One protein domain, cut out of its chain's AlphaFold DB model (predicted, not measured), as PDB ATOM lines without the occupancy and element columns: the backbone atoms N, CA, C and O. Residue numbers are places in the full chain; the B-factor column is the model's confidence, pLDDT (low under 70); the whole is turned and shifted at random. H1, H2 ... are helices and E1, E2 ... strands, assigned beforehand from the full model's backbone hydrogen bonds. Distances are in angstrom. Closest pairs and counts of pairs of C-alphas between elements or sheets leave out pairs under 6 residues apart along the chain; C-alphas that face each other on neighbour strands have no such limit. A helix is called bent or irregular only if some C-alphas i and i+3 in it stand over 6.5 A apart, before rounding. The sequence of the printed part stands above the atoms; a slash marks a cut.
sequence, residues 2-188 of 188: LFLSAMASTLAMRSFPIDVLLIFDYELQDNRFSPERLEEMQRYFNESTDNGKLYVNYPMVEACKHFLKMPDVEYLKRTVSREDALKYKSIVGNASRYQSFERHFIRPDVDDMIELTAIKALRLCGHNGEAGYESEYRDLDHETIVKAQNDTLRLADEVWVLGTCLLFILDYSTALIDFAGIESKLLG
ATOM      1  N   LEU A   2      17.024  18.727  27.442       36.12
ATOM      2  CA  LEU A   2      15.758  18.699  26.673       36.12
ATOM      3  C   LEU A   2      15.940  18.454  25.161       36.12
ATOM      4  O   LEU A   2      15.122  17.774  24.553       36.12
ATOM      5  N   PHE A   3      17.047  18.931  24.582       36.56
ATOM      6  CA  PHE A   3      17.349  18.765  23.155       36.56
ATOM      7  C   PHE A   3      17.522  17.294  22.728       36.56
ATOM      8  O   PHE A   3      16.991  16.862  21.713       36.56
ATOM      9  N   LEU A   4      18.190  16.504  23.571       41.84
ATOM     10  CA  LEU A   4      18.348  15.058  23.388       41.84
ATOM     11  C   LEU A   4      17.058  14.292  23.743       41.84
ATOM     12  O   LEU A   4      16.723  13.308  23.091       41.84
ATOM     13  N   SER A   5      16.288  14.773  24.728       36.75
ATOM     14  CA  SER A   5      15.048  14.117  25.173       36.75
ATOM     15  C   SER A   5      13.930  14.133  24.121       36.75
ATOM     16  O   SER A   5      13.145  13.188  24.065       36.75
ATOM     17  N   ALA A   6      13.837  15.180  23.295       38.69
ATOM     18  CA  ALA A   6      12.814  15.264  22.251       38.69
ATOM     19  C   ALA A   6      13.103  14.319  21.065       38.69
ATOM     20  O   ALA A   6      12.174  13.762  20.486       38.69
ATOM     21  N   MET A   7      14.381  14.084  20.744       43.59
ATOM     22  CA  MET A   7      14.807  13.172  19.669       43.59
ATOM     23  C   MET A   7      14.709  11.689  20.073       43.59
ATOM     24  O   MET A   7      14.437  10.836  19.235       43.59
ATOM     25  N   ALA A   8      14.865  11.375  21.364       39.50
ATOM     26  CA  ALA A   8      14.871  10.001  21.876       39.50
ATOM     27  C   ALA A   8      13.486   9.317  21.929       39.50
ATOM     28  O   ALA A   8      13.399   8.109  22.144       39.50
ATOM     29  N   SER A   9      12.390  10.055  21.735       36.28
ATOM     30  CA  SER A   9      11.030   9.555  22.003       36.28
ATOM     31  C   SER A   9      10.475   8.567  20.956       36.28
ATOM     32  O   SER A   9       9.353   8.093  21.121       36.28
ATOM     33  N   THR A  10      11.232   8.218  19.905       41.81
ATOM     34  CA  THR A  10      10.703   7.456  18.750       41.81
ATOM     35  C   THR A  10      11.316   6.062  18.534       41.81
ATOM     36  O   THR A  10      10.831   5.336  17.672       41.81
ATOM     37  N   LEU A  11      12.324   5.609  19.292       50.03
ATOM     38  CA  LEU A  11      12.946   4.295  19.037       50.03
ATOM     39  C   LEU A  11      12.859   3.332  20.230       50.03
ATOM     40  O   LEU A  11      13.510   3.490  21.259       50.03
ATOM     41  N   ALA A  12      12.032   2.297  20.064       41.97
ATOM     42  CA  ALA A  12      11.794   1.247  21.044       41.97
ATOM     43  C   ALA A  12      12.901   0.173  21.055       41.97
ATOM     44  O   ALA A  12      13.100  -0.553  20.083       41.97
ATOM     45  N   MET A  13      13.546   0.054  22.218       52.22
ATOM     46  CA  MET A  13      13.978  -1.171  22.915       52.22
ATOM     47  C   MET A  13      14.427  -2.383  22.077       52.22
ATOM     48  O   MET A  13      13.643  -3.284  21.773       52.22
ATOM     49  N   ARG A  14      15.746  -2.508  21.901       41.97
ATOM     50  CA  ARG A  14      16.464  -3.792  21.827       41.97
ATOM     51  C   ARG A  14      17.786  -3.630  22.580       41.97
ATOM     52  O   ARG A  14      18.582  -2.800  22.177       41.97
ATOM     53  N   SER A  15      17.947  -4.365  23.689       47.41
ATOM     54  CA  SER A  15      19.197  -4.577  24.460       47.41
ATOM     55  C   SER A  15      20.234  -3.456  24.302       47.41
ATOM     56  O   SER A  15      21.149  -3.601  23.505       47.41
ATOM     57  N   PHE A  16      20.041  -2.335  25.007       56.09
ATOM     58  CA  PHE A  16      20.756  -1.083  24.743       56.09
ATOM     59  C   PHE A  16      22.262  -1.192  25.048       56.09
ATOM     60  O   PHE A  16      22.619  -1.201  26.231       56.09
ATOM     61  N   PRO A  17      23.168  -1.213  24.048       61.56
ATOM     62  CA  PRO A  17      24.445  -0.540  24.247       61.56
ATOM     63  C   PRO A  17      24.126   0.898  24.680       61.56
ATOM     64  O   PRO A  17      23.257   1.554  24.103       61.56
ATOM     65  N   ILE A  18      24.725   1.341  25.781       79.81
ATOM     66  CA  ILE A  18      24.557   2.715  26.251       79.81
ATOM     67  C   ILE A  18      25.436   3.575  25.351       79.81
ATOM     68  O   ILE A  18      26.653   3.446  25.407       79.81
ATOM     69  N   ASP A  19      24.829   4.447  24.552       87.00
ATOM     70  CA  ASP A  19      25.574   5.490  23.856       87.00
ATOM     71  C   ASP A  19      25.987   6.581  24.847       87.00
ATOM     72  O   ASP A  19      25.145   7.222  25.488       87.00
ATOM     73  N   VAL A  20      27.292   6.812  24.967       91.81
ATOM     74  CA  VAL A  20      27.857   7.898  25.769       91.81
ATOM     75  C   VAL A  20      28.264   9.033  24.837       91.81
ATOM     76  O   VAL A  20      29.211   8.918  24.063       91.81
ATOM     77  N   LEU A  21      27.548  10.154  24.926       94.25
ATOM     78  CA  LEU A  21      27.852  11.372  24.176       94.25
ATOM     79  C   LEU A  21      28.470  12.406  25.116       94.25
ATOM     80  O   LEU A  21      27.864  12.786  26.123       94.25
ATOM     81  N   LEU A  22      29.662  12.882  24.774       95.88
ATOM     82  CA  LEU A  22      30.368  13.936  25.493       95.88
ATOM     83  C   LEU A  22      30.287  15.214  24.662       95.88
ATOM     84  O   LEU A  22      30.635  15.208  23.488       95.88
ATOM     85  N   ILE A  23      29.819  16.311  25.256       96.50
ATOM     86  CA  ILE A  23      29.725  17.610  24.577       96.50
ATOM     87  C   ILE A  23      30.551  18.612  25.367       96.50
ATOM     88  O   ILE A  23      30.236  18.896  26.523       96.50
ATOM     89  N   PHE A  24      31.629  19.090  24.757       95.81
ATOM     90  CA  PHE A  24      32.578  20.021  25.353       95.81
ATOM     91  C   PHE A  24      32.554  21.333  24.573       95.81
ATOM     92  O   PHE A  24      32.284  21.350  23.374       95.81
ATOM     93  N   ASP A  25      32.860  22.433  25.248       96.00
ATOM     94  CA  ASP A  25      33.083  23.719  24.599       96.00
ATOM     95  C   ASP A  25      34.591  23.927  24.388       96.00
ATOM     96  O   ASP A  25      35.416  23.507  25.205       96.00
ATOM     97  N   TYR A  26      34.963  24.567  23.279       96.06
ATOM     98  CA  TYR A  26      36.339  24.956  22.964       96.06
ATOM     99  C   TYR A  26      36.734  26.210  23.758       96.06
ATOM    100  O   TYR A  26      36.932  27.308  23.229       96.06
ATOM    101  N   GLU A  27      36.775  26.051  25.079       87.62
ATOM    102  CA  GLU A  27      36.807  27.149  26.035       87.62
ATOM    103  C   GLU A  27      38.213  27.747  26.200       87.62
ATOM    104  O   GLU A  27      38.951  27.431  27.131       87.62
ATOM    105  N   LEU A  28      38.568  28.667  25.296       88.62
ATOM    106  CA  LEU A  28      39.874  29.346  25.249       88.62
ATOM    107  C   LEU A  28      40.254  30.115  26.527       88.62
ATOM    108  O   LEU A  28      41.429  30.426  26.718       88.62
ATOM    109  N   GLN A  29      39.278  30.453  27.374       81.56
ATOM    110  CA  GLN A  29      39.509  31.155  28.641       81.56
ATOM    111  C   GLN A  29      39.842  30.238  29.823       81.56
ATOM    112  O   GLN A  29      40.281  30.744  30.858       81.56
ATOM    113  N   ASP A  30      39.638  28.919  29.714       85.81
ATOM    114  CA  ASP A  30      40.020  28.003  30.791       85.81
ATOM    115  C   ASP A  30      41.552  27.972  30.885       85.81
ATOM    116  O   ASP A  30      42.260  27.724  29.909       85.81
ATOM    117  N   ASN A  31      42.093  28.209  32.079       84.31
ATOM    118  CA  ASN A  31      43.536  28.178  32.321       84.31
ATOM    119  C   ASN A  31      44.165  26.786  32.115       84.31
ATOM    120  O   ASN A  31      45.389  26.655  32.113       84.31
ATOM    121  N   ARG A  32      43.342  25.748  31.963       87.50
ATOM    122  CA  ARG A  32      43.723  24.369  31.640       87.50
ATOM    123  C   ARG A  32      43.475  24.021  30.175       87.50
ATOM    124  O   ARG A  32      43.738  22.873  29.808       87.50
ATOM    125  N   PHE A  33      42.983  24.961  29.361       89.81
ATOM    126  CA  PHE A  33      42.827  24.768  27.925       89.81
ATOM    127  C   PHE A  33      44.175  24.384  27.305       89.81
ATOM    128  O   PHE A  33      45.189  25.053  27.501       89.81
ATOM    129  N   SER A  34      44.180  23.278  26.567       94.38
ATOM    130  CA  SER A  34      45.334  22.798  25.812       94.38
ATOM    131  C   SER A  34      44.821  22.175  24.516       94.38
ATOM    132  O   SER A  34      44.081  21.186  24.584       94.38
ATOM    133  N   PRO A  35      45.201  22.735  23.352       94.38
ATOM    134  CA  PRO A  35      44.904  22.159  22.042       94.38
ATOM    135  C   PRO A  35      45.294  20.681  21.946       94.38
ATOM    136  O   PRO A  35      44.514  19.856  21.475       94.38
ATOM    137  N   GLU A  36      46.467  20.334  22.477       95.56
ATOM    138  CA  GLU A  36      47.045  18.992  22.421       95.56
ATOM    139  C   GLU A  36      46.226  17.997  23.248       95.56
ATOM    140  O   GLU A  36      45.906  16.908  22.775       95.56
ATOM    141  N   ARG A  37      45.822  18.389  24.466       95.50
ATOM    142  CA  ARG A  37      44.943  17.559  25.301       95.50
ATOM    143  C   ARG A  37      43.585  17.351  24.654       95.50
ATOM    144  O   ARG A  37      43.033  16.264  24.760       95.50
ATOM    145  N   LEU A  38      43.039  18.371  23.997       96.00
ATOM    146  CA  LEU A  38      41.756  18.230  23.322       96.00
ATOM    147  C   LEU A  38      41.845  17.249  22.145       96.00
ATOM    148  O   LEU A  38      40.946  16.433  21.976       96.00
ATOM    149  N   GLU A  39      42.937  17.270  21.376       97.44
ATOM    150  CA  GLU A  39      43.188  16.263  20.337       97.44
ATOM    151  C   GLU A  39      43.332  14.850  20.915       97.44
ATOM    152  O   GLU A  39      42.782  13.898  20.364       97.44
ATOM    153  N   GLU A  40      44.047  14.692  22.035       97.25
ATOM    154  CA  GLU A  40      44.142  13.407  22.743       97.25
ATOM    155  C   GLU A  40      42.769  12.911  23.206       97.25
ATOM    156  O   GLU A  40      42.439  11.740  23.017       97.25
ATOM    157  N   MET A  41      41.949  13.806  23.762       96.69
ATOM    158  CA  MET A  41      40.580  13.495  24.164       96.69
ATOM    159  C   MET A  41      39.717  13.103  22.966       96.69
ATOM    160  O   MET A  41      38.981  12.127  23.058       96.69
ATOM    161  N   GLN A  42      39.824  13.808  21.839       97.56
ATOM    162  CA  GLN A  42      39.055  13.496  20.634       97.56
ATOM    163  C   GLN A  42      39.423  12.130  20.048       97.56
ATOM    164  O   GLN A  42      38.531  11.401  19.624       97.56
ATOM    165  N   ARG A  43      40.710  11.756  20.078       97.06
ATOM    166  CA  ARG A  43      41.168  10.410  19.692       97.06
ATOM    167  C   ARG A  43      40.630   9.315  20.606       97.06
ATOM    168  O   ARG A  43      40.320   8.229  20.131       97.06
ATOM    169  N   TYR A  44      40.581   9.574  21.911       96.94
ATOM    170  CA  TYR A  44      40.150   8.587  22.902       96.94
ATOM    171  C   TYR A  44      38.627   8.400  22.920       96.94
ATOM    172  O   TYR A  44      38.140   7.280  23.049       96.94
ATOM    173  N   PHE A  45      37.878   9.492  22.768       96.38
ATOM    174  CA  PHE A  45      36.419   9.517  22.783       96.38
ATOM    175  C   PHE A  45      35.850   9.622  21.358       96.38
ATOM    176  O   PHE A  45      35.314  10.663  20.971       96.38
ATOM    177  N   ASN A  46      35.969   8.558  20.562       94.19
ATOM    178  CA  ASN A  46      35.569   8.555  19.148       94.19
ATOM    179  C   ASN A  46      34.364   7.652  18.805       94.19
ATOM    180  O   ASN A  46      33.785   7.822  17.733       94.19
ATOM    181  N   GLU A  47      33.939   6.759  19.703       92.56
ATOM    182  CA  GLU A  47      32.872   5.775  19.470       92.56
ATOM    183  C   GLU A  47      31.876   5.772  20.638       92.56
ATOM    184  O   GLU A  47      32.248   5.532  21.791       92.56
ATOM    185  N   SER A  48      30.598   6.051  20.357       91.00
ATOM    186  CA  SER A  48      29.578   6.270  21.393       91.00
ATOM    187  C   SER A  48      29.270   5.004  22.178       91.00
ATOM    188  O   SER A  48      28.940   5.099  23.359       91.00
ATOM    189  N   THR A  49      29.423   3.841  21.546       90.00
ATOM    190  CA  THR A  49      29.163   2.529  22.152       90.00
ATOM    191  C   THR A  49      30.348   1.944  22.937       90.00
ATOM    192  O   THR A  49      30.190   0.894  23.562       90.00
ATOM    193  N   ASP A  50      31.508   2.614  22.933       91.81
ATOM    194  CA  ASP A  50      32.725   2.204  23.650       91.81
ATOM    195  C   ASP A  50      33.104   3.220  24.748       91.81
ATOM    196  O   ASP A  50      32.409   3.335  25.760       91.81
ATOM    197  N   ASN A  51      34.180   3.996  24.562       91.12
ATOM    198  CA  ASN A  51      34.638   4.987  25.546       91.12
ATOM    199  C   ASN A  51      33.773   6.262  25.553       91.12
ATOM    200  O   ASN A  51      33.916   7.105  26.440       91.12
ATOM    201  N   GLY A  52      32.867   6.390  24.584       93.38
ATOM    202  CA  GLY A  52      32.037   7.558  24.335       93.38
ATOM    203  C   GLY A  52      32.526   8.349  23.129       93.38
ATOM    204  O   GLY A  52      33.680   8.242  22.722       93.38
ATOM    205  N   LYS A  53      31.641   9.169  22.561       95.19
ATOM    206  CA  LYS A  53      31.937  10.021  21.405       95.19
ATOM    207  C   LYS A  53      31.919  11.491  21.799       95.19
ATOM    208  O   LYS A  53      30.927  11.979  22.349       95.19
ATOM    209  N   LEU A  54      33.023  12.185  21.536       97.12
ATOM    210  CA  LEU A  54      33.223  13.589  21.865       97.12
ATOM    211  C   LEU A  54      32.814  14.504  20.710       97.12
ATOM    212  O   LEU A  54      33.294  14.389  19.583       97.12
ATOM    213  N   TYR A  55      31.972  15.470  21.049       98.06
ATOM    214  CA  TYR A  55      31.588  16.609  20.234       98.06
ATOM    215  C   TYR A  55      32.122  17.877  20.894       98.06
ATOM    216  O   TYR A  55      31.837  18.141  22.062       98.06
ATOM    217  N   VAL A  56      32.874  18.677  20.147       98.25
ATOM    218  CA  VAL A  56      33.389  19.967  20.616       98.25
ATOM    219  C   VAL A  56      32.653  21.099  19.906       98.25
ATOM    220  O   VAL A  56      32.619  21.148  18.676       98.25
ATOM    221  N   ASN A  57      32.051  22.021  20.651       98.31
ATOM    222  CA  ASN A  57      31.444  23.223  20.088       98.31
ATOM    223  C   ASN A  57      32.454  24.368  20.074       98.31
ATOM    224  O   ASN A  57      33.091  24.661  21.082       98.31
ATOM    225  N   TYR A  58      32.559  25.051  18.938       97.94
ATOM    226  CA  TYR A  58      33.572  26.067  18.686       97.94
ATOM    227  C   TYR A  58      32.935  27.454  18.521       97.94
ATOM    228  O   TYR A  58      32.192  27.667  17.558       97.94
ATOM    229  N   PRO A  59      33.208  28.420  19.418       96.56
ATOM    230  CA  PRO A  59      33.959  28.271  20.670       96.56
ATOM    231  C   PRO A  59      33.144  27.639  21.816       96.56
ATOM    232  O   PRO A  59      33.722  27.212  22.805       96.56
ATOM    233  N   MET A  60      31.810  27.619  21.721       95.25
ATOM    234  CA  MET A  60      30.916  27.127  22.780       95.25
ATOM    235  C   MET A  60      29.529  26.787  22.225       95.25
ATOM    236  O   MET A  60      29.253  27.048  21.051       95.25
ATOM    237  N   VAL A  61      28.631  26.254  23.059       95.12
ATOM    238  CA  VAL A  61      27.279  25.807  22.669       95.12
ATOM    239  C   VAL A  61      26.463  26.846  21.888       95.12
ATOM    240  O   VAL A  61      25.667  26.482  21.020       95.12
ATOM    241  N   GLU A  62      26.677  28.146  22.114       96.62
ATOM    242  CA  GLU A  62      26.067  29.224  21.329       96.62
ATOM    243  C   GLU A  62      26.352  29.132  19.816       96.62
ATOM    244  O   GLU A  62      25.548  29.624  19.022       96.62
ATOM    245  N   ALA A  63      27.425  28.456  19.395       97.75
ATOM    246  CA  ALA A  63      27.742  28.221  17.988       97.75
ATOM    247  C   ALA A  63      26.638  27.444  17.261       97.75
ATOM    248  O   ALA A  63      26.346  27.740  16.104       97.75
ATOM    249  N   CYS A  64      25.946  26.538  17.963       97.06
ATOM    250  CA  CYS A  64      24.831  25.762  17.411       97.06
ATOM    251  C   CYS A  64      23.667  26.643  16.953       97.06
ATOM    252  O   CYS A  64      22.836  26.207  16.168       97.06
ATOM    253  N   LYS A  65      23.574  27.871  17.471       95.81
ATOM    254  CA  LYS A  65      22.493  28.807  17.165       95.81
ATOM    255  C   LYS A  65      22.993  30.104  16.537       95.81
ATOM    256  O   LYS A  65      22.206  31.034  16.419       95.81
ATOM    257  N   HIS A  66      24.257  30.221  16.127       97.62
ATOM    258  CA  HIS A  66      24.801  31.462  15.557       97.62
ATOM    259  C   HIS A  66      24.485  31.611  14.055       97.62
ATOM    260  O   HIS A  66      25.377  31.713  13.211       97.62
ATOM    261  N   PHE A  67      23.189  31.676  13.745       97.19
ATOM    262  CA  PHE A  67      22.647  31.892  12.405       97.19
ATOM    263  C   PHE A  67      21.841  33.197  12.368       97.19
ATOM    264  O   PHE A  67      21.045  33.482  13.267       97.19
ATOM    265  N   LEU A  68      22.036  34.010  11.330       96.56
ATOM    266  CA  LEU A  68      21.373  35.318  11.200       96.56
ATOM    267  C   LEU A  68      20.021  35.219  10.473       96.56
ATOM    268  O   LEU A  68      19.142  36.062  10.642       96.56
ATOM    269  N   LYS A  69      19.846  34.177   9.660       93.62
ATOM    270  CA  LYS A  69      18.639  33.857   8.882       93.62
ATOM    271  C   LYS A  69      18.643  32.363   8.528       93.62
ATOM    272  O   LYS A  69      19.523  31.647   8.990       93.62
ATOM    273  N   MET A  70      17.672  31.891   7.748       90.94
ATOM    274  CA  MET A  70      17.768  30.587   7.083       90.94
ATOM    275  C   MET A  70      17.254  30.686   5.642       90.94
ATOM    276  O   MET A  70      16.188  31.280   5.450       90.94
ATOM    277  N   PRO A  71      17.999  30.170   4.646       88.81
ATOM    278  CA  PRO A  71      19.390  29.700   4.739       88.81
ATOM    279  C   PRO A  71      20.383  30.849   5.033       88.81
ATOM    280  O   PRO A  71      20.183  31.990   4.605       88.81
ATOM    281  N   ASP A  72      21.463  30.571   5.772       92.75
ATOM    282  CA  ASP A  72      22.535  31.534   6.101       92.75
ATOM    283  C   ASP A  72      23.861  31.112   5.461       92.75
ATOM    284  O   ASP A  72      24.715  30.507   6.097       92.75
ATOM    285  N   VAL A  73      24.047  31.444   4.184       90.06
ATOM    286  CA  VAL A  73      25.259  31.096   3.415       90.06
ATOM    287  C   VAL A  73      26.535  31.663   4.041       90.06
ATOM    288  O   VAL A  73      27.583  31.016   4.035       90.06
ATOM    289  N   GLU A  74      26.443  32.854   4.633       94.44
ATOM    290  CA  GLU A  74      27.572  33.521   5.286       94.44
ATOM    291  C   GLU A  74      28.035  32.777   6.545       94.44
ATOM    292  O   GLU A  74      29.186  32.926   6.960       94.44
ATOM    293  N   TYR A  75      27.192  31.909   7.124       96.81
ATOM    294  CA  TYR A  75      27.614  30.999   8.188       96.81
ATOM    295  C   TYR A  75      28.825  30.169   7.768       96.81
ATOM    296  O   TYR A  75      29.721  29.983   8.587       96.81
ATOM    297  N   LEU A  76      28.919  29.737   6.505       95.19
ATOM    298  CA  LEU A  76      30.004  28.878   6.017       95.19
ATOM    299  C   LEU A  76      31.393  29.528   6.129       95.19
ATOM    300  O   LEU A  76      32.386  28.811   6.152       95.19
ATOM    301  N   LYS A  77      31.466  30.861   6.237       96.38
ATOM    302  CA  LYS A  77      32.716  31.629   6.399       96.38
ATOM    303  C   LYS A  77      32.884  32.228   7.798       96.38
ATOM    304  O   LYS A  77      33.874  32.892   8.067       96.38
ATOM    305  N   ARG A  78      31.898  32.054   8.684       98.00
ATOM    306  CA  ARG A  78      31.846  32.754   9.972       98.00
ATOM    307  C   ARG A  78      32.919  32.237  10.933       98.00
ATOM    308  O   ARG A  78      32.842  31.094  11.386       98.00
ATOM    309  N   THR A  79      33.860  33.089  11.292       98.19
ATOM    310  CA  THR A  79      34.861  32.845  12.334       98.19
ATOM    311  C   THR A  79      34.661  33.827  13.487       98.19
ATOM    312  O   THR A  79      33.803  34.715  13.434       98.19
ATOM    313  N   VAL A  80      35.398  33.622  14.570       97.38
ATOM    314  CA  VAL A  80      35.514  34.560  15.685       97.38
ATOM    315  C   VAL A  80      36.982  34.649  16.087       97.38
ATOM    316  O   VAL A  80      37.662  33.624  16.121       97.38
ATOM    317  N   SER A  81      37.482  35.846  16.391       97.12
ATOM    318  CA  SER A  81      38.845  35.999  16.910       97.12
ATOM    319  C   SER A  81      38.973  35.405  18.314       97.12
ATOM    320  O   SER A  81      37.980  35.261  19.039       97.12
ATOM    321  N   ARG A  82      40.201  35.103  18.746       94.38
ATOM    322  CA  ARG A  82      40.476  34.684  20.130       94.38
ATOM    323  C   ARG A  82      39.934  35.679  21.158       94.38
ATOM    324  O   ARG A  82      39.374  35.265  22.170       94.38
ATOM    325  N   GLU A  83      40.089  36.976  20.909       93.56
ATOM    326  CA  GLU A  83      39.568  38.027  21.791       93.56
ATOM    327  C   GLU A  83      38.034  37.998  21.847       93.56
ATOM    328  O   GLU A  83      37.433  38.053  22.923       93.56
ATOM    329  N   ASP A  84      37.386  37.864  20.690       95.81
ATOM    330  CA  ASP A  84      35.931  37.866  20.592       95.81
ATOM    331  C   ASP A  84      35.296  36.589  21.161       95.81
ATOM    332  O   ASP A  84      34.151  36.638  21.626       95.81
ATOM    333  N   ALA A  85      36.038  35.477  21.216       93.31
ATOM    334  CA  ALA A  85      35.594  34.234  21.845       93.31
ATOM    335  C   ALA A  85      35.168  34.442  23.315       93.31
ATOM    336  O   ALA A  85      34.172  33.862  23.752       93.31
ATOM    337  N   LEU A  86      35.828  35.357  24.041       89.69
ATOM    338  CA  LEU A  86      35.531  35.692  25.445       89.69
ATOM    339  C   LEU A  86      34.134  36.300  25.641       89.69
ATOM    340  O   LEU A  86      33.488  36.127  26.673       89.69
ATOM    341  N   LYS A  87      33.661  37.044  24.640       95.12
ATOM    342  CA  LYS A  87      32.350  37.713  24.629       95.12
ATOM    343  C   LYS A  87      31.380  37.041  23.661       95.12
ATOM    344  O   LYS A  87      30.316  37.596  23.376       95.12
ATOM    345  N   TYR A  88      31.705  35.839  23.186       96.25
ATOM    346  CA  TYR A  88      30.979  35.174  22.113       96.25
ATOM    347  C   TYR A  88      29.501  34.969  22.429       96.25
ATOM    348  O   TYR A  88      28.641  35.248  21.598       96.25
ATOM    349  N   LYS A  89      29.178  34.595  23.668       95.31
ATOM    350  CA  LYS A  89      27.788  34.478  24.118       95.31
ATOM    351  C   LYS A  89      26.983  35.767  23.928       95.31
ATOM    352  O   LYS A  89      25.829  35.716  23.509       95.31
ATOM    353  N   SER A  90      27.596  36.920  24.199       96.94
ATOM    354  CA  SER A  90      26.986  38.237  23.971       96.94
ATOM    355  C   SER A  90      26.867  38.544  22.476       96.94
ATOM    356  O   SER A  90      25.817  38.997  22.028       96.94
ATOM    357  N   ILE A  91      27.898  38.223  21.685       97.44
ATOM    358  CA  ILE A  91      27.872  38.371  20.220       97.44
ATOM    359  C   ILE A  91      26.679  37.604  19.632       97.44
ATOM    360  O   ILE A  91      25.855  38.194  18.933       97.44
ATOM    361  N   VAL A  92      26.527  36.321  19.976       97.62
ATOM    362  CA  VAL A  92      25.402  35.495  19.508       97.62
ATOM    363  C   VAL A  92      24.068  36.017  20.044       97.62
ATOM    364  O   VAL A  92      23.090  36.074  19.298       97.62
ATOM    365  N   GLY A  93      24.019  36.445  21.308       97.25
ATOM    366  CA  GLY A  93      22.823  37.032  21.918       97.25
ATOM    367  C   GLY A  93      22.307  38.280  21.194       97.25
ATOM    368  O   GLY A  93      21.099  38.476  21.108       97.25
ATOM    369  N   ASN A  94      23.207  39.080  20.622       97.19
ATOM    370  CA  ASN A  94      22.855  40.314  19.918       97.19
ATOM    371  C   ASN A  94      22.612  40.110  18.417       97.19
ATOM    372  O   ASN A  94      21.788  40.810  17.835       97.19
ATOM    373  N   ALA A  95      23.342  39.188  17.783       96.31
ATOM    374  CA  ALA A  95      23.325  39.031  16.330       96.31
ATOM    375  C   ALA A  95      22.377  37.926  15.845       96.31
ATOM    376  O   ALA A  95      21.763  38.062  14.789       96.31
ATOM    377  N   SER A  96      22.266  36.816  16.581       96.69
ATOM    378  CA  SER A  96      21.555  35.638  16.082       96.69
ATOM    379  C   SER A  96      20.042  35.847  16.003       96.69
ATOM    380  O   SER A  96      19.409  36.375  16.920       96.69
ATOM    381  N   ARG A  97      19.425  35.321  14.943       95.56
ATOM    382  CA  ARG A  97      17.965  35.159  14.870       95.56
ATOM    383  C   ARG A  97      17.466  34.099  15.859       95.56
ATOM    384  O   ARG A  97      16.354  34.194  16.377       95.56
ATOM    385  N   TYR A  98      18.284  33.092  16.151       94.00
ATOM    386  CA  TYR A  98      17.917  31.915  16.933       94.00
ATOM    387  C   TYR A  98      18.378  32.064  18.379       94.00
ATOM    388  O   TYR A  98      19.466  31.655  18.761       94.00
ATOM    389  N   GLN A  99      17.518  32.638  19.221       91.69
ATOM    390  CA  GLN A  99      17.872  32.902  20.623       91.69
ATOM    391  C   GLN A  99      17.606  31.732  21.587       91.69
ATOM    392  O   GLN A  99      18.361  31.541  22.544       91.69
ATOM    393  N   SER A 100      16.572  30.921  21.337       89.75
ATOM    394  CA  SER A 100      16.147  29.799  22.187       89.75
ATOM    395  C   SER A 100      16.146  28.487  21.405       89.75
ATOM    396  O   SER A 100      15.487  28.391  20.372       89.75
ATOM    397  N   PHE A 101      16.839  27.475  21.935       83.81
ATOM    398  CA  PHE A 101      16.825  26.114  21.394       83.81
ATOM    399  C   PHE A 101      15.408  25.530  21.375       83.81
ATOM    400  O   PHE A 101      14.947  25.061  20.346       83.81
ATOM    401  N   GLU A 102      14.686  25.642  22.492       81.69
ATOM    402  CA  GLU A 102      13.335  25.088  22.662       81.69
ATOM    403  C   GLU A 102      12.313  25.674  21.685       81.69
ATOM    404  O   GLU A 102      11.415  24.969  21.237       81.69
ATOM    405  N   ARG A 103      12.427  26.970  21.370       83.38
ATOM    406  CA  ARG A 103      11.454  27.651  20.506       83.38
ATOM    407  C   ARG A 103      11.821  27.630  19.035       83.38
ATOM    408  O   ARG A 103      10.920  27.694  18.207       83.38
ATOM    409  N   HIS A 104      13.111  27.642  18.710       84.69
ATOM    410  CA  HIS A 104      13.542  27.927  17.343       84.69
ATOM    411  C   HIS A 104      14.215  26.756  16.639       84.69
ATOM    412  O   HIS A 104      14.394  26.830  15.430       84.69
ATOM    413  N   PHE A 105      14.580  25.684  17.345       85.06
ATOM    414  CA  PHE A 105      15.067  24.489  16.667       85.06
ATOM    415  C   PHE A 105      13.884  23.600  16.311       85.06
ATOM    416  O   PHE A 105      13.573  22.604  16.964       85.06
ATOM    417  N   ILE A 106      13.205  24.026  15.260       85.75
ATOM    418  CA  ILE A 106      12.074  23.350  14.651       85.75
ATOM    419  C   ILE A 106      12.401  23.125  13.176       85.75
ATOM    420  O   ILE A 106      13.182  23.872  12.585       85.75
ATOM    421  N   ARG A 107      11.818  22.091  12.570       85.31
ATOM    422  CA  ARG A 107      11.937  21.885  11.121       85.31
ATOM    423  C   ARG A 107      11.122  22.955  10.371       85.31
ATOM    424  O   ARG A 107      10.063  23.347  10.869       85.31
ATOM    425  N   PRO A 108      11.581  23.429   9.197       88.19
ATOM    426  CA  PRO A 108      12.760  22.956   8.462       88.19
ATOM    427  C   PRO A 108      14.091  23.587   8.908       88.19
ATOM    428  O   PRO A 108      15.139  23.047   8.578       88.19
ATOM    429  N   ASP A 109      14.073  24.681   9.677       90.69
ATOM    430  CA  ASP A 109      15.282  25.464   9.988       90.69
ATOM    431  C   ASP A 109      16.394  24.623  10.643       90.69
ATOM    432  O   ASP A 109      17.565  24.822  10.337       90.69
ATOM    433  N   VAL A 110      16.055  23.667  11.518       90.88
ATOM    434  CA  VAL A 110      17.058  22.791  12.158       90.88
ATOM    435  C   VAL A 110      17.757  21.847  11.171       90.88
ATOM    436  O   VAL A 110      18.928  21.536  11.372       90.88
ATOM    437  N   ASP A 111      17.081  21.430  10.098       91.12
ATOM    438  CA  ASP A 111      17.687  20.566   9.080       91.12
ATOM    439  C   ASP A 111      18.732  21.359   8.297       91.12
ATOM    440  O   ASP A 111      19.883  20.933   8.198       91.12
ATOM    441  N   ASP A 112      18.365  22.576   7.879       91.81
ATOM    442  CA  ASP A 112      19.275  23.503   7.208       91.81
ATOM    443  C   ASP A 112      20.470  23.875   8.130       91.81
ATOM    444  O   ASP A 112      21.597  24.022   7.660       91.81
ATOM    445  N   MET A 113      20.279  23.988   9.457       94.44
ATOM    446  CA  MET A 113      21.387  24.206  10.410       94.44
ATOM    447  C   MET A 113      22.369  23.034  10.462       94.44
ATOM    448  O   MET A 113      23.584  23.258  10.504       94.44
ATOM    449  N   ILE A 114      21.861  21.799  10.518       94.75
ATOM    450  CA  ILE A 114      22.686  20.586  10.577       94.75
ATOM    451  C   ILE A 114      23.469  20.443   9.270       94.75
ATOM    452  O   ILE A 114      24.685  20.264   9.304       94.75
ATOM    453  N   GLU A 115      22.798  20.621   8.134       93.19
ATOM    454  CA  GLU A 115      23.399  20.551   6.803       93.19
ATOM    455  C   GLU A 115      24.489  21.622   6.608       93.19
ATOM    456  O   GLU A 115      25.626  21.294   6.262       93.19
ATOM    457  N   LEU A 116      24.214  22.895   6.933       94.75
ATOM    458  CA  LEU A 116      25.229  23.960   6.881       94.75
ATOM    459  C   LEU A 116      26.413  23.683   7.812       94.75
ATOM    460  O   LEU A 116      27.547  24.032   7.484       94.75
ATOM    461  N   THR A 117      26.171  23.077   8.977       96.94
ATOM    462  CA  THR A 117      27.235  22.709   9.923       96.94
ATOM    463  C   THR A 117      28.111  21.594   9.359       96.94
ATOM    464  O   THR A 117      29.332  21.702   9.447       96.94
ATOM    465  N   ALA A 118      27.524  20.586   8.714       95.94
ATOM    466  CA  ALA A 118      28.258  19.502   8.062       95.94
ATOM    467  C   ALA A 118      29.115  20.012   6.897       95.94
ATOM    468  O   ALA A 118      30.322  19.773   6.861       95.94
ATOM    469  N   ILE A 119      28.523  20.810   6.000       94.50
ATOM    470  CA  ILE A 119      29.235  21.445   4.880       94.50
ATOM    471  C   ILE A 119      30.388  22.311   5.394       94.50
ATOM    472  O   ILE A 119      31.480  22.319   4.826       94.50
ATOM    473  N   LYS A 120      30.168  23.058   6.480       96.62
ATOM    474  CA  LYS A 120      31.211  23.898   7.066       96.62
ATOM    475  C   LYS A 120      32.350  23.080   7.672       96.62
ATOM    476  O   LYS A 120      33.504  23.455   7.480       96.62
ATOM    477  N   ALA A 121      32.043  21.990   8.376       97.75
ATOM    478  CA  ALA A 121      33.052  21.084   8.921       97.75
ATOM    479  C   ALA A 121      33.911  20.476   7.800       97.75
ATOM    480  O   ALA A 121      35.136  20.518   7.873       97.75
ATOM    481  N   LEU A 122      33.274  20.030   6.716       96.12
ATOM    482  CA  LEU A 122      33.949  19.535   5.517       96.12
ATOM    483  C   LEU A 122      34.900  20.573   4.909       96.12
ATOM    484  O   LEU A 122      36.077  20.280   4.701       96.12
ATOM    485  N   ARG A 123      34.431  21.810   4.702       95.25
ATOM    486  CA  ARG A 123      35.262  22.904   4.165       95.25
ATOM    487  C   ARG A 123      36.454  23.231   5.049       95.25
ATOM    488  O   ARG A 123      37.547  23.453   4.537       95.25
ATOM    489  N   LEU A 124      36.249  23.258   6.365       97.00
ATOM    490  CA  LEU A 124      37.326  23.461   7.329       97.00
ATOM    491  C   LEU A 124      38.400  22.367   7.204       97.00
ATOM    492  O   LEU A 124      39.589  22.661   7.292       97.00
ATOM    493  N   CYS A 125      37.990  21.127   6.942       96.75
ATOM    494  CA  CYS A 125      38.886  19.991   6.737       96.75
ATOM    495  C   CYS A 125      39.413  19.861   5.291       96.75
ATOM    496  O   CYS A 125      40.091  18.888   4.977       96.75
ATOM    497  N   GLY A 126      39.149  20.840   4.417       94.12
ATOM    498  CA  GLY A 126      39.685  20.892   3.051       94.12
ATOM    499  C   GLY A 126      38.870  20.138   1.997       94.12
ATOM    500  O   GLY A 126      39.335  19.991   0.868       94.12
ATOM    501  N   HIS A 127      37.667  19.676   2.337       92.31
ATOM    502  CA  HIS A 127      36.744  19.059   1.390       92.31
ATOM    503  C   HIS A 127      35.940  20.126   0.633       92.31
ATOM    504  O   HIS A 127      35.524  21.138   1.204       92.31
ATOM    505  N   ASN A 128      35.693  19.879  -0.655       83.69
ATOM    506  CA  ASN A 128      35.086  20.852  -1.567       83.69
ATOM    507  C   ASN A 128      33.735  20.400  -2.154       83.69
ATOM    508  O   ASN A 128      33.180  21.131  -2.975       83.69
ATOM    509  N   GLY A 129      33.191  19.244  -1.750       81.06
ATOM    510  CA  GLY A 129      31.932  18.711  -2.278       81.06
ATOM    511  C   GLY A 129      32.058  18.022  -3.641       81.06
ATOM    512  O   GLY A 129      31.046  17.817  -4.306       81.06
ATOM    513  N   GLU A 130      33.266  17.668  -4.087       81.00
ATOM    514  CA  GLU A 130      33.497  17.057  -5.407       81.00
ATOM    515  C   GLU A 130      32.900  15.646  -5.510       81.00
ATOM    516  O   GLU A 130      32.417  15.257  -6.575       81.00
ATOM    517  N   ALA A 131      32.898  14.892  -4.406       79.25
ATOM    518  CA  ALA A 131      32.288  13.561  -4.322       79.25
ATOM    519  C   ALA A 131      30.835  13.592  -3.801       79.25
ATOM    520  O   ALA A 131      30.204  12.543  -3.663       79.25
ATOM    521  N   GLY A 132      30.302  14.790  -3.531       85.38
ATOM    522  CA  GLY A 132      29.020  15.018  -2.868       85.38
ATOM    523  C   GLY A 132      29.145  15.059  -1.342       85.38
ATOM    524  O   GLY A 132      29.777  14.198  -0.727       85.38
ATOM    525  N   TYR A 133      28.503  16.052  -0.719       88.50
ATOM    526  CA  TYR A 133      28.649  16.329   0.715       88.50
ATOM    527  C   TYR A 133      28.265  15.154   1.623       88.50
ATOM    528  O   TYR A 133      28.912  14.959   2.646       88.50
ATOM    529  N   GLU A 134      27.262  14.345   1.264       89.88
ATOM    530  CA  GLU A 134      26.875  13.186   2.083       89.88
ATOM    531  C   GLU A 134      27.996  12.133   2.152       89.88
ATOM    532  O   GLU A 134      28.302  11.615   3.226       89.88
ATOM    533  N   SER A 135      28.615  11.821   1.006       90.25
ATOM    534  CA  SER A 135      29.707  10.844   0.941       90.25
ATOM    535  C   SER A 135      30.936  11.367   1.670       90.25
ATOM    536  O   SER A 135      31.525  10.639   2.458       90.25
ATOM    537  N   GLU A 136      31.297  12.631   1.440       92.06
ATOM    538  CA  GLU A 136      32.446  13.249   2.103       92.06
ATOM    539  C   GLU A 136      32.245  13.331   3.620       92.06
ATOM    540  O   GLU A 136      33.178  13.073   4.374       92.06
ATOM    541  N   TYR A 137      31.027  13.643   4.082       93.44
ATOM    542  CA  TYR A 137      30.718  13.703   5.512       93.44
ATOM    543  C   TYR A 137      30.846  12.334   6.186       93.44
ATOM    544  O   TYR A 137      31.318  12.247   7.314       93.44
ATOM    545  N   ARG A 138      30.458  11.252   5.503       91.31
ATOM    546  CA  ARG A 138      30.557   9.889   6.047       91.31
ATOM    547  C   ARG A 138      31.993   9.487   6.392       91.31
ATOM    548  O   ARG A 138      32.192   8.704   7.317       91.31
ATOM    549  N   ASP A 139      32.958  10.032   5.662       90.75
ATOM    550  CA  ASP A 139      34.385   9.780   5.859       90.75
ATOM    551  C   ASP A 139      35.044  10.814   6.801       90.75
ATOM    552  O   ASP A 139      36.241  10.724   7.080       90.75
ATOM    553  N   LEU A 140      34.287  11.803   7.298       93.19
ATOM    554  CA  LEU A 140      34.802  12.872   8.150       93.19
ATOM    555  C   LEU A 140      35.003  12.395   9.594       93.19
ATOM    556  O   LEU A 140      34.061  12.053  10.305       93.19
ATOM    557  N   ASP A 141      36.247  12.470  10.060       93.00
ATOM    558  CA  ASP A 141      36.606  12.228  11.456       93.00
ATOM    559  C   ASP A 141      36.605  13.536  12.268       93.00
ATOM    560  O   ASP A 141      37.193  14.548  11.869       93.00
ATOM    561  N   HIS A 142      35.999  13.501  13.456       96.12
ATOM    562  CA  HIS A 142      35.995  14.613  14.404       96.12
ATOM    563  C   HIS A 142      37.406  14.980  14.893       96.12
ATOM    564  O   HIS A 142      37.642  16.146  15.223       96.12
ATOM    565  N   GLU A 143      38.367  14.045  14.891       96.94
ATOM    566  CA  GLU A 143      39.780  14.371  15.142       96.94
ATOM    567  C   GLU A 143      40.317  15.380  14.114       96.94
ATOM    568  O   GLU A 143      41.019  16.330  14.475       96.94
ATOM    569  N   THR A 144      39.944  15.225  12.841       97.56
ATOM    570  CA  THR A 144      40.348  16.136  11.759       97.56
ATOM    571  C   THR A 144      39.766  17.535  11.963       97.56
ATOM    572  O   THR A 144      40.447  18.526  11.695       97.56
ATOM    573  N   ILE A 145      38.550  17.637  12.514       98.38
ATOM    574  CA  ILE A 145      37.920  18.921  12.858       98.38
ATOM    575  C   ILE A 145      38.708  19.626  13.971       98.38
ATOM    576  O   ILE A 145      39.023  20.809  13.832       98.38
ATOM    577  N   VAL A 146      39.054  18.921  15.059       98.25
ATOM    578  CA  VAL A 146      39.830  19.506  16.174       98.25
ATOM    579  C   VAL A 146      41.192  20.000  15.689       98.25
ATOM    580  O   VAL A 146      41.565  21.135  15.988       98.25
ATOM    581  N   LYS A 147      41.913  19.193  14.901       98.31
ATOM    582  CA  LYS A 147      43.216  19.581  14.337       98.31
ATOM    583  C   LYS A 147      43.108  20.839  13.478       98.31
ATOM    584  O   LYS A 147      43.870  21.780  13.674       98.31
ATOM    585  N   ALA A 148      42.118  20.896  12.586       98.38
ATOM    586  CA  ALA A 148      41.902  22.057  11.728       98.38
ATOM    587  C   ALA A 148      41.531  23.326  12.524       98.38
ATOM    588  O   ALA A 148      42.001  24.420  12.199       98.38
ATOM    589  N   GLN A 149      40.742  23.198  13.598       98.25
ATOM    590  CA  GLN A 149      40.441  24.311  14.510       98.25
ATOM    591  C   GLN A 149      41.690  24.791  15.254       98.25
ATOM    592  O   GLN A 149      41.949  25.994  15.301       98.25
ATOM    593  N   ASN A 150      42.494  23.867  15.788       97.94
ATOM    594  CA  ASN A 150      43.749  24.178  16.475       97.94
ATOM    595  C   ASN A 150      44.750  24.874  15.543       97.94
ATOM    596  O   ASN A 150      45.367  25.871  15.927       97.94
ATOM    597  N   ASP A 151      44.889  24.390  14.309       98.12
ATOM    598  CA  ASP A 151      45.747  25.010  13.302       98.12
ATOM    599  C   ASP A 151      45.255  26.403  12.912       98.12
ATOM    600  O   ASP A 151      46.061  27.331  12.837       98.12
ATOM    601  N   THR A 152      43.945  26.585  12.734       97.69
ATOM    602  CA  THR A 152      43.368  27.906  12.439       97.69
ATOM    603  C   THR A 152      43.611  28.881  13.588       97.69
ATOM    604  O   THR A 152      44.085  29.995  13.358       97.69
ATOM    605  N   LEU A 153      43.404  28.446  14.831       96.88
ATOM    606  CA  LEU A 153      43.694  29.256  16.009       96.88
ATOM    607  C   LEU A 153      45.176  29.643  16.081       96.88
ATOM    608  O   LEU A 153      45.510  30.770  16.434       96.88
ATOM    609  N   ARG A 154      46.083  28.720  15.752       97.12
ATOM    610  CA  ARG A 154      47.532  28.957  15.784       97.12
ATOM    611  C   ARG A 154      48.007  29.883  14.663       97.12
ATOM    612  O   ARG A 154      48.932  30.661  14.881       97.12
ATOM    613  N   LEU A 155      47.434  29.761  13.467       97.62
ATOM    614  CA  LEU A 155      47.894  30.454  12.257       97.62
ATOM    615  C   LEU A 155      47.196  31.797  12.024       97.62
ATOM    616  O   LEU A 155      47.821  32.707  11.483       97.62
ATOM    617  N   ALA A 156      45.926  31.914  12.408       97.38
ATOM    618  CA  ALA A 156      45.084  33.078  12.134       97.38
ATOM    619  C   ALA A 156      44.546  33.767  13.398       97.38
ATOM    620  O   ALA A 156      43.945  34.828  13.282       97.38
ATOM    621  N   ASP A 157      44.761  33.198  14.591       96.69
ATOM    622  CA  ASP A 157      44.171  33.666  15.859       96.69
ATOM    623  C   ASP A 157      42.632  33.731  15.836       96.69
ATOM    624  O   ASP A 157      41.987  34.545  16.504       96.69
ATOM    625  N   GLU A 158      42.037  32.822  15.063       97.00
ATOM    626  CA  GLU A 158      40.597  32.695  14.864       97.00
ATOM    627  C   GLU A 158      40.114  31.271  15.143       97.00
ATOM    628  O   GLU A 158      40.842  30.293  15.000       97.00
ATOM    629  N   VAL A 159      38.838  31.158  15.498       97.44
ATOM    630  CA  VAL A 159      38.113  29.896  15.648       97.44
ATOM    631  C   VAL A 159      36.938  29.898  14.684       97.44
ATOM    632  O   VAL A 159      36.166  30.860  14.618       97.44
ATOM    633  N   TRP A 160      36.754  28.807  13.945       98.31
ATOM    634  CA  TRP A 160      35.573  28.652  13.106       98.31
ATOM    635  C   TRP A 160      34.352  28.418  13.980       98.31
ATOM    636  O   TRP A 160      34.341  27.518  14.817       98.31
ATOM    637  N   VAL A 161      33.294  29.199  13.755       98.44
ATOM    638  CA  VAL A 161      32.021  29.001  14.454       98.44
ATOM    639  C   VAL A 161      31.404  27.679  14.003       98.44
ATOM    640  O   VAL A 161      30.962  27.584  12.856       98.44
ATOM    641  N   LEU A 162      31.382  26.674  14.876       98.44
ATOM    642  CA  LEU A 162      30.949  25.324  14.522       98.44
ATOM    643  C   LEU A 162      30.382  24.581  15.741       98.44
ATOM    644  O   LEU A 162      31.114  24.221  16.658       98.44
ATOM    645  N   GLY A 163      29.072  24.339  15.758       97.88
ATOM    646  CA  GLY A 163      28.412  23.555  16.808       97.88
ATOM    647  C   GLY A 163      28.371  22.069  16.464       97.88
ATOM    648  O   GLY A 163      27.352  21.598  15.960       97.88
ATOM    649  N   THR A 164      29.458  21.322  16.695       97.88
ATOM    650  CA  THR A 164      29.536  19.920  16.235       97.88
ATOM    651  C   THR A 164      28.528  19.001  16.914       97.88
ATOM    652  O   THR A 164      28.183  17.982  16.334       97.88
ATOM    653  N   CYS A 165      27.956  19.347  18.074       96.00
ATOM    654  CA  CYS A 165      26.919  18.497  18.670       96.00
ATOM    655  C   CYS A 165      25.635  18.400  17.821       96.00
ATOM    656  O   CYS A 165      24.844  17.483  18.023       96.00
ATOM    657  N   LEU A 166      25.423  19.311  16.860       95.12
ATOM    658  CA  LEU A 166      24.372  19.177  15.838       95.12
ATOM    659  C   LEU A 166      24.592  17.960  14.933       95.12
ATOM    660  O   LEU A 166      23.636  17.356  14.449       95.12
ATOM    661  N   LEU A 167      25.856  17.603  14.717       95.81
ATOM    662  CA  LEU A 167      26.281  16.565  13.792       95.81
ATOM    663  C   LEU A 167      26.028  15.147  14.308       95.81
ATOM    664  O   LEU A 167      26.020  14.209  13.519       95.81
ATOM    665  N   PHE A 168      25.706  14.991  15.596       92.81
ATOM    666  CA  PHE A 168      25.256  13.717  16.161       92.81
ATOM    667  C   PHE A 168      24.139  13.063  15.328       92.81
ATOM    668  O   PHE A 168      24.120  11.846  15.164       92.81
ATOM    669  N   ILE A 169      23.228  13.864  14.764       91.38
ATOM    670  CA  ILE A 169      22.145  13.359  13.910       91.38
ATOM    671  C   ILE A 169      22.697  12.645  12.669       91.38
ATOM    672  O   ILE A 169      22.205  11.578  12.308       91.38
ATOM    673  N   LEU A 170      23.730  13.209  12.043       92.00
ATOM    674  CA  LEU A 170      24.357  12.652  10.846       92.00
ATOM    675  C   LEU A 170      25.246  11.453  11.167       92.00
ATOM    676  O   LEU A 170      25.246  10.480  10.418       92.00
ATOM    677  N   ASP A 171      25.944  11.503  12.299       90.75
ATOM    678  CA  ASP A 171      26.759  10.393  12.789       90.75
ATOM    679  C   ASP A 171      25.916   9.165  13.133       90.75
ATOM    680  O   ASP A 171      26.369   8.036  12.967       90.75
ATOM    681  N   TYR A 172      24.684   9.381  13.603       88.50
ATOM    682  CA  TYR A 172      23.717   8.309  13.786       88.50
ATOM    683  C   TYR A 172      23.206   7.790  12.436       88.50
ATOM    684  O   TYR A 172      23.143   6.581  12.209       88.50
ATOM    685  N   SER A 173      22.813   8.692  11.528       88.31
ATOM    686  CA  SER A 173      22.451   8.338  10.155       88.31
ATOM    687  C   SER A 173      22.411   9.560   9.236       88.31
ATOM    688  O   SER A 173      21.573  10.449   9.405       88.31
ATOM    689  N   THR A 174      23.232   9.554   8.180       87.62
ATOM    690  CA  THR A 174      23.240  10.616   7.157       87.62
ATOM    691  C   THR A 174      21.901  10.757   6.432       87.62
ATOM    692  O   THR A 174      21.556  11.851   6.004       87.62
ATOM    693  N   ALA A 175      21.092   9.694   6.375       86.25
ATOM    694  CA  ALA A 175      19.780   9.689   5.723       86.25
ATOM    695  C   ALA A 175      18.699  10.517   6.455       86.25
ATOM    696  O   ALA A 175      17.584  10.650   5.951       86.25
ATOM    697  N   LEU A 176      18.985  11.045   7.652       86.00
ATOM    698  CA  LEU A 176      18.051  11.883   8.419       86.00
ATOM    699  C   LEU A 176      18.000  13.345   7.945       86.00
ATOM    700  O   LEU A 176      17.110  14.087   8.381       86.00
ATOM    701  N   ILE A 177      18.937  13.744   7.080       87.12
ATOM    702  CA  ILE A 177      19.077  15.083   6.505       87.12
ATOM    703  C   ILE A 177      19.242  14.950   4.990       87.12
ATOM    704  O   ILE A 177      19.977  14.092   4.510       87.12
ATOM    705  N   ASP A 178      18.552  15.803   4.236       83.31
ATOM    706  CA  ASP A 178      18.631  15.830   2.775       83.31
ATOM    707  C   ASP A 178      19.688  16.841   2.309       83.31
ATOM    708  O   ASP A 178      19.409  18.035   2.230       83.31
ATOM    709  N   PHE A 179      20.889  16.351   1.980       77.50
ATOM    710  CA  PHE A 179      22.011  17.170   1.496       77.50
ATOM    711  C   PHE A 179      21.789  17.812   0.110       77.50
ATOM    712  O   PHE A 179      22.557  18.682  -0.301       77.50
ATOM    713  N   ALA A 180      20.773  17.388  -0.654       70.25
ATOM    714  CA  ALA A 180      20.445  18.020  -1.936       70.25
ATOM    715  C   ALA A 180      19.652  19.330  -1.748       70.25
ATOM    716  O   ALA A 180      19.526  20.144  -2.673       70.25
ATOM    717  N   GLY A 181      19.113  19.545  -0.543       65.81
ATOM    718  CA  GLY A 181      18.257  20.671  -0.202       65.81
ATOM    719  C   GLY A 181      18.975  22.014  -0.289       65.81
ATOM    720  O   GLY A 181      18.433  22.948  -0.886       65.81
ATOM    721  N   ILE A 182      20.193  22.135   0.251       62.22
ATOM    722  CA  ILE A 182      20.910  23.417   0.275       62.22
ATOM    723  C   ILE A 182      21.645  23.733  -1.019       62.22
ATOM    724  O   ILE A 182      21.668  24.905  -1.381       62.22
ATOM    725  N   GLU A 183      22.186  22.767  -1.764       62.19
ATOM    726  CA  GLU A 183      22.858  23.067  -3.045       62.19
ATOM    727  C   GLU A 183      21.936  23.835  -4.001       62.19
ATOM    728  O   GLU A 183      22.335  24.839  -4.593       62.19
ATOM    729  N   SER A 184      20.660  23.439  -4.057       62.34
ATOM    730  CA  SER A 184      19.637  24.144  -4.836       62.34
ATOM    731  C   SER A 184      19.308  25.545  -4.292       62.34
ATOM    732  O   SER A 184      19.043  26.456  -5.075       62.34
ATOM    733  N   LYS A 185      19.369  25.745  -2.966       62.38
ATOM    734  CA  LYS A 185      19.119  27.029  -2.279       62.38
ATOM    735  C   LYS A 185      20.333  27.972  -2.269       62.38
ATOM    736  O   LYS A 185      20.153  29.164  -2.046       62.38
ATOM    737  N   LEU A 186      21.556  27.461  -2.438       59.88
ATOM    738  CA  LEU A 186      22.801  28.243  -2.505       59.88
ATOM    739  C   LEU A 186      23.087  28.779  -3.912       59.88
ATOM    740  O   LEU A 186      23.810  29.764  -4.045       59.88
ATOM    741  N   LEU A 187      22.566  28.104  -4.941       55.09
ATOM    742  CA  LEU A 187      22.766  28.431  -6.357       55.09
ATOM    743  C   LEU A 187      21.608  29.233  -6.980       55.09
ATOM    744  O   LEU A 187      21.736  29.671  -8.125       55.09
ATOM    745  N   GLY A 188      20.498  29.413  -6.256       45.41
ATOM    746  CA  GLY A 188      19.363  30.269  -6.632       45.41
ATOM    747  C   GLY A 188      19.398  31.623  -5.939       45.41
ATOM    748  O   GLY A 188      18.941  32.601  -6.571       45.41
TER     749      GLY A 188
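Overview. This is residues 2 to 188 of the 188 residues of an uncharacterized protein of Collinsella sp. AM34-10 (UniProt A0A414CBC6). The body is built round helix H8, with H11 meeting it about perpendicular and standing between it and a small two-strand sheet, E1 and E2; H2 and H10 run side by side near E2. A second, tiny sheet, E3 and E4, lies beside the last part of H10, while residues 8 to 15, of which 8 to 10 belong to H1, stick out. The printed part has 187 residues with twelve named helices and four named strands, in the order H1 E1 H2 E2 H3 H4 E3 H5 H6 H7 H8 H9 H10 E4 H11 H12, and is mostly helix. E1 and E2 are parallel, E3 and E4 antiparallel. The whole is compact, with a radius of gyration of the C-alphas of 16.2 A and spans of 46 by 43 by 36 A.

Along the chain. H1, residues 2 to 10, begins at C-alpha 2 (15.758, 18.699, 26.673); it is irregular, C-alphas 7 and 10 being 7.1 A apart. E1 is 21 to 25, H2 35 to 44, 14.4 A long, and E2 52 to 58, 19.4 A. Then come H3, 61 to 65, H4, 73 to 77, E3, 79 to 81, H5, 82 to 85, H6, 88 to 95, and H7, 101 to 104. H8, 109 to 124, spans 22.3 A from C-alpha 109 (15.282, 25.464, 9.988). H9 is 133 to 138, H10 142 to 156, 20.7 A, and E4 158 to 160. H11, 164 to 172, is irregular, only just: C-alphas 166 and 169 are 6.52 A apart. H12, 180 to 186, ends at C-alpha 186 (22.801, 28.243, -2.505).

Arrangement. H8 is the hub, touching H4, H9, H10, H11 and H12. With residues 113 to 118 alone it touches H11, about perpendicular at 81 degrees, closest at the C-alphas of Ile 114 and Leu 166, 5.7 A. The C-alphas of Tyr 55 in E2 and Cys 165 in H11 are 5.3 A apart. N 24 and O 55 of E1 and E2 are within hydrogen-bond range at 2.9 A; E1, H2 and E2 form a strand-helix-strand unit, two parallel neighbours joined through a helix, with a right-handed crossover. H2 touches H10, a shallow tilt of 7 degrees, opposite ways, closest at the C-alphas of Gln 42 and Glu 143, 5.6 A. N 80 and O 159 of E3 and E4 are 2.9 A apart, within range. H3 touches H6, closest at the C-alphas of Glu 62 and Lys 89, 6.2 A; H1 and H7 only just touch, with 3 pairs of C-alphas within 8 A, closest at Phe 3 and Glu 102, 7.5 A. H5 touches no helix. Each O i to N i+4 pair is within range in H2, H6, H8, H9 and H10, against 2 of 5 in H1, 0 of 1 in H3 and in H4, 2 of 5 in H11 and 1 of 3 in H12, where O i to N i+3 gives 2 of 6, 2 of 2, 2 of 2, 3 of 6 and 2 of 4; H5 and H7 are too short for an i+4 pair.

Size, cuts and confidence. The C-alphas farthest apart, of Arg 14 and Glu 83, are 47.8 A apart. The printed part has no cut and no long link. Mean pLDDT of the printed part is 87.5; residues 2 to 17 and 181 to 188 are under 70.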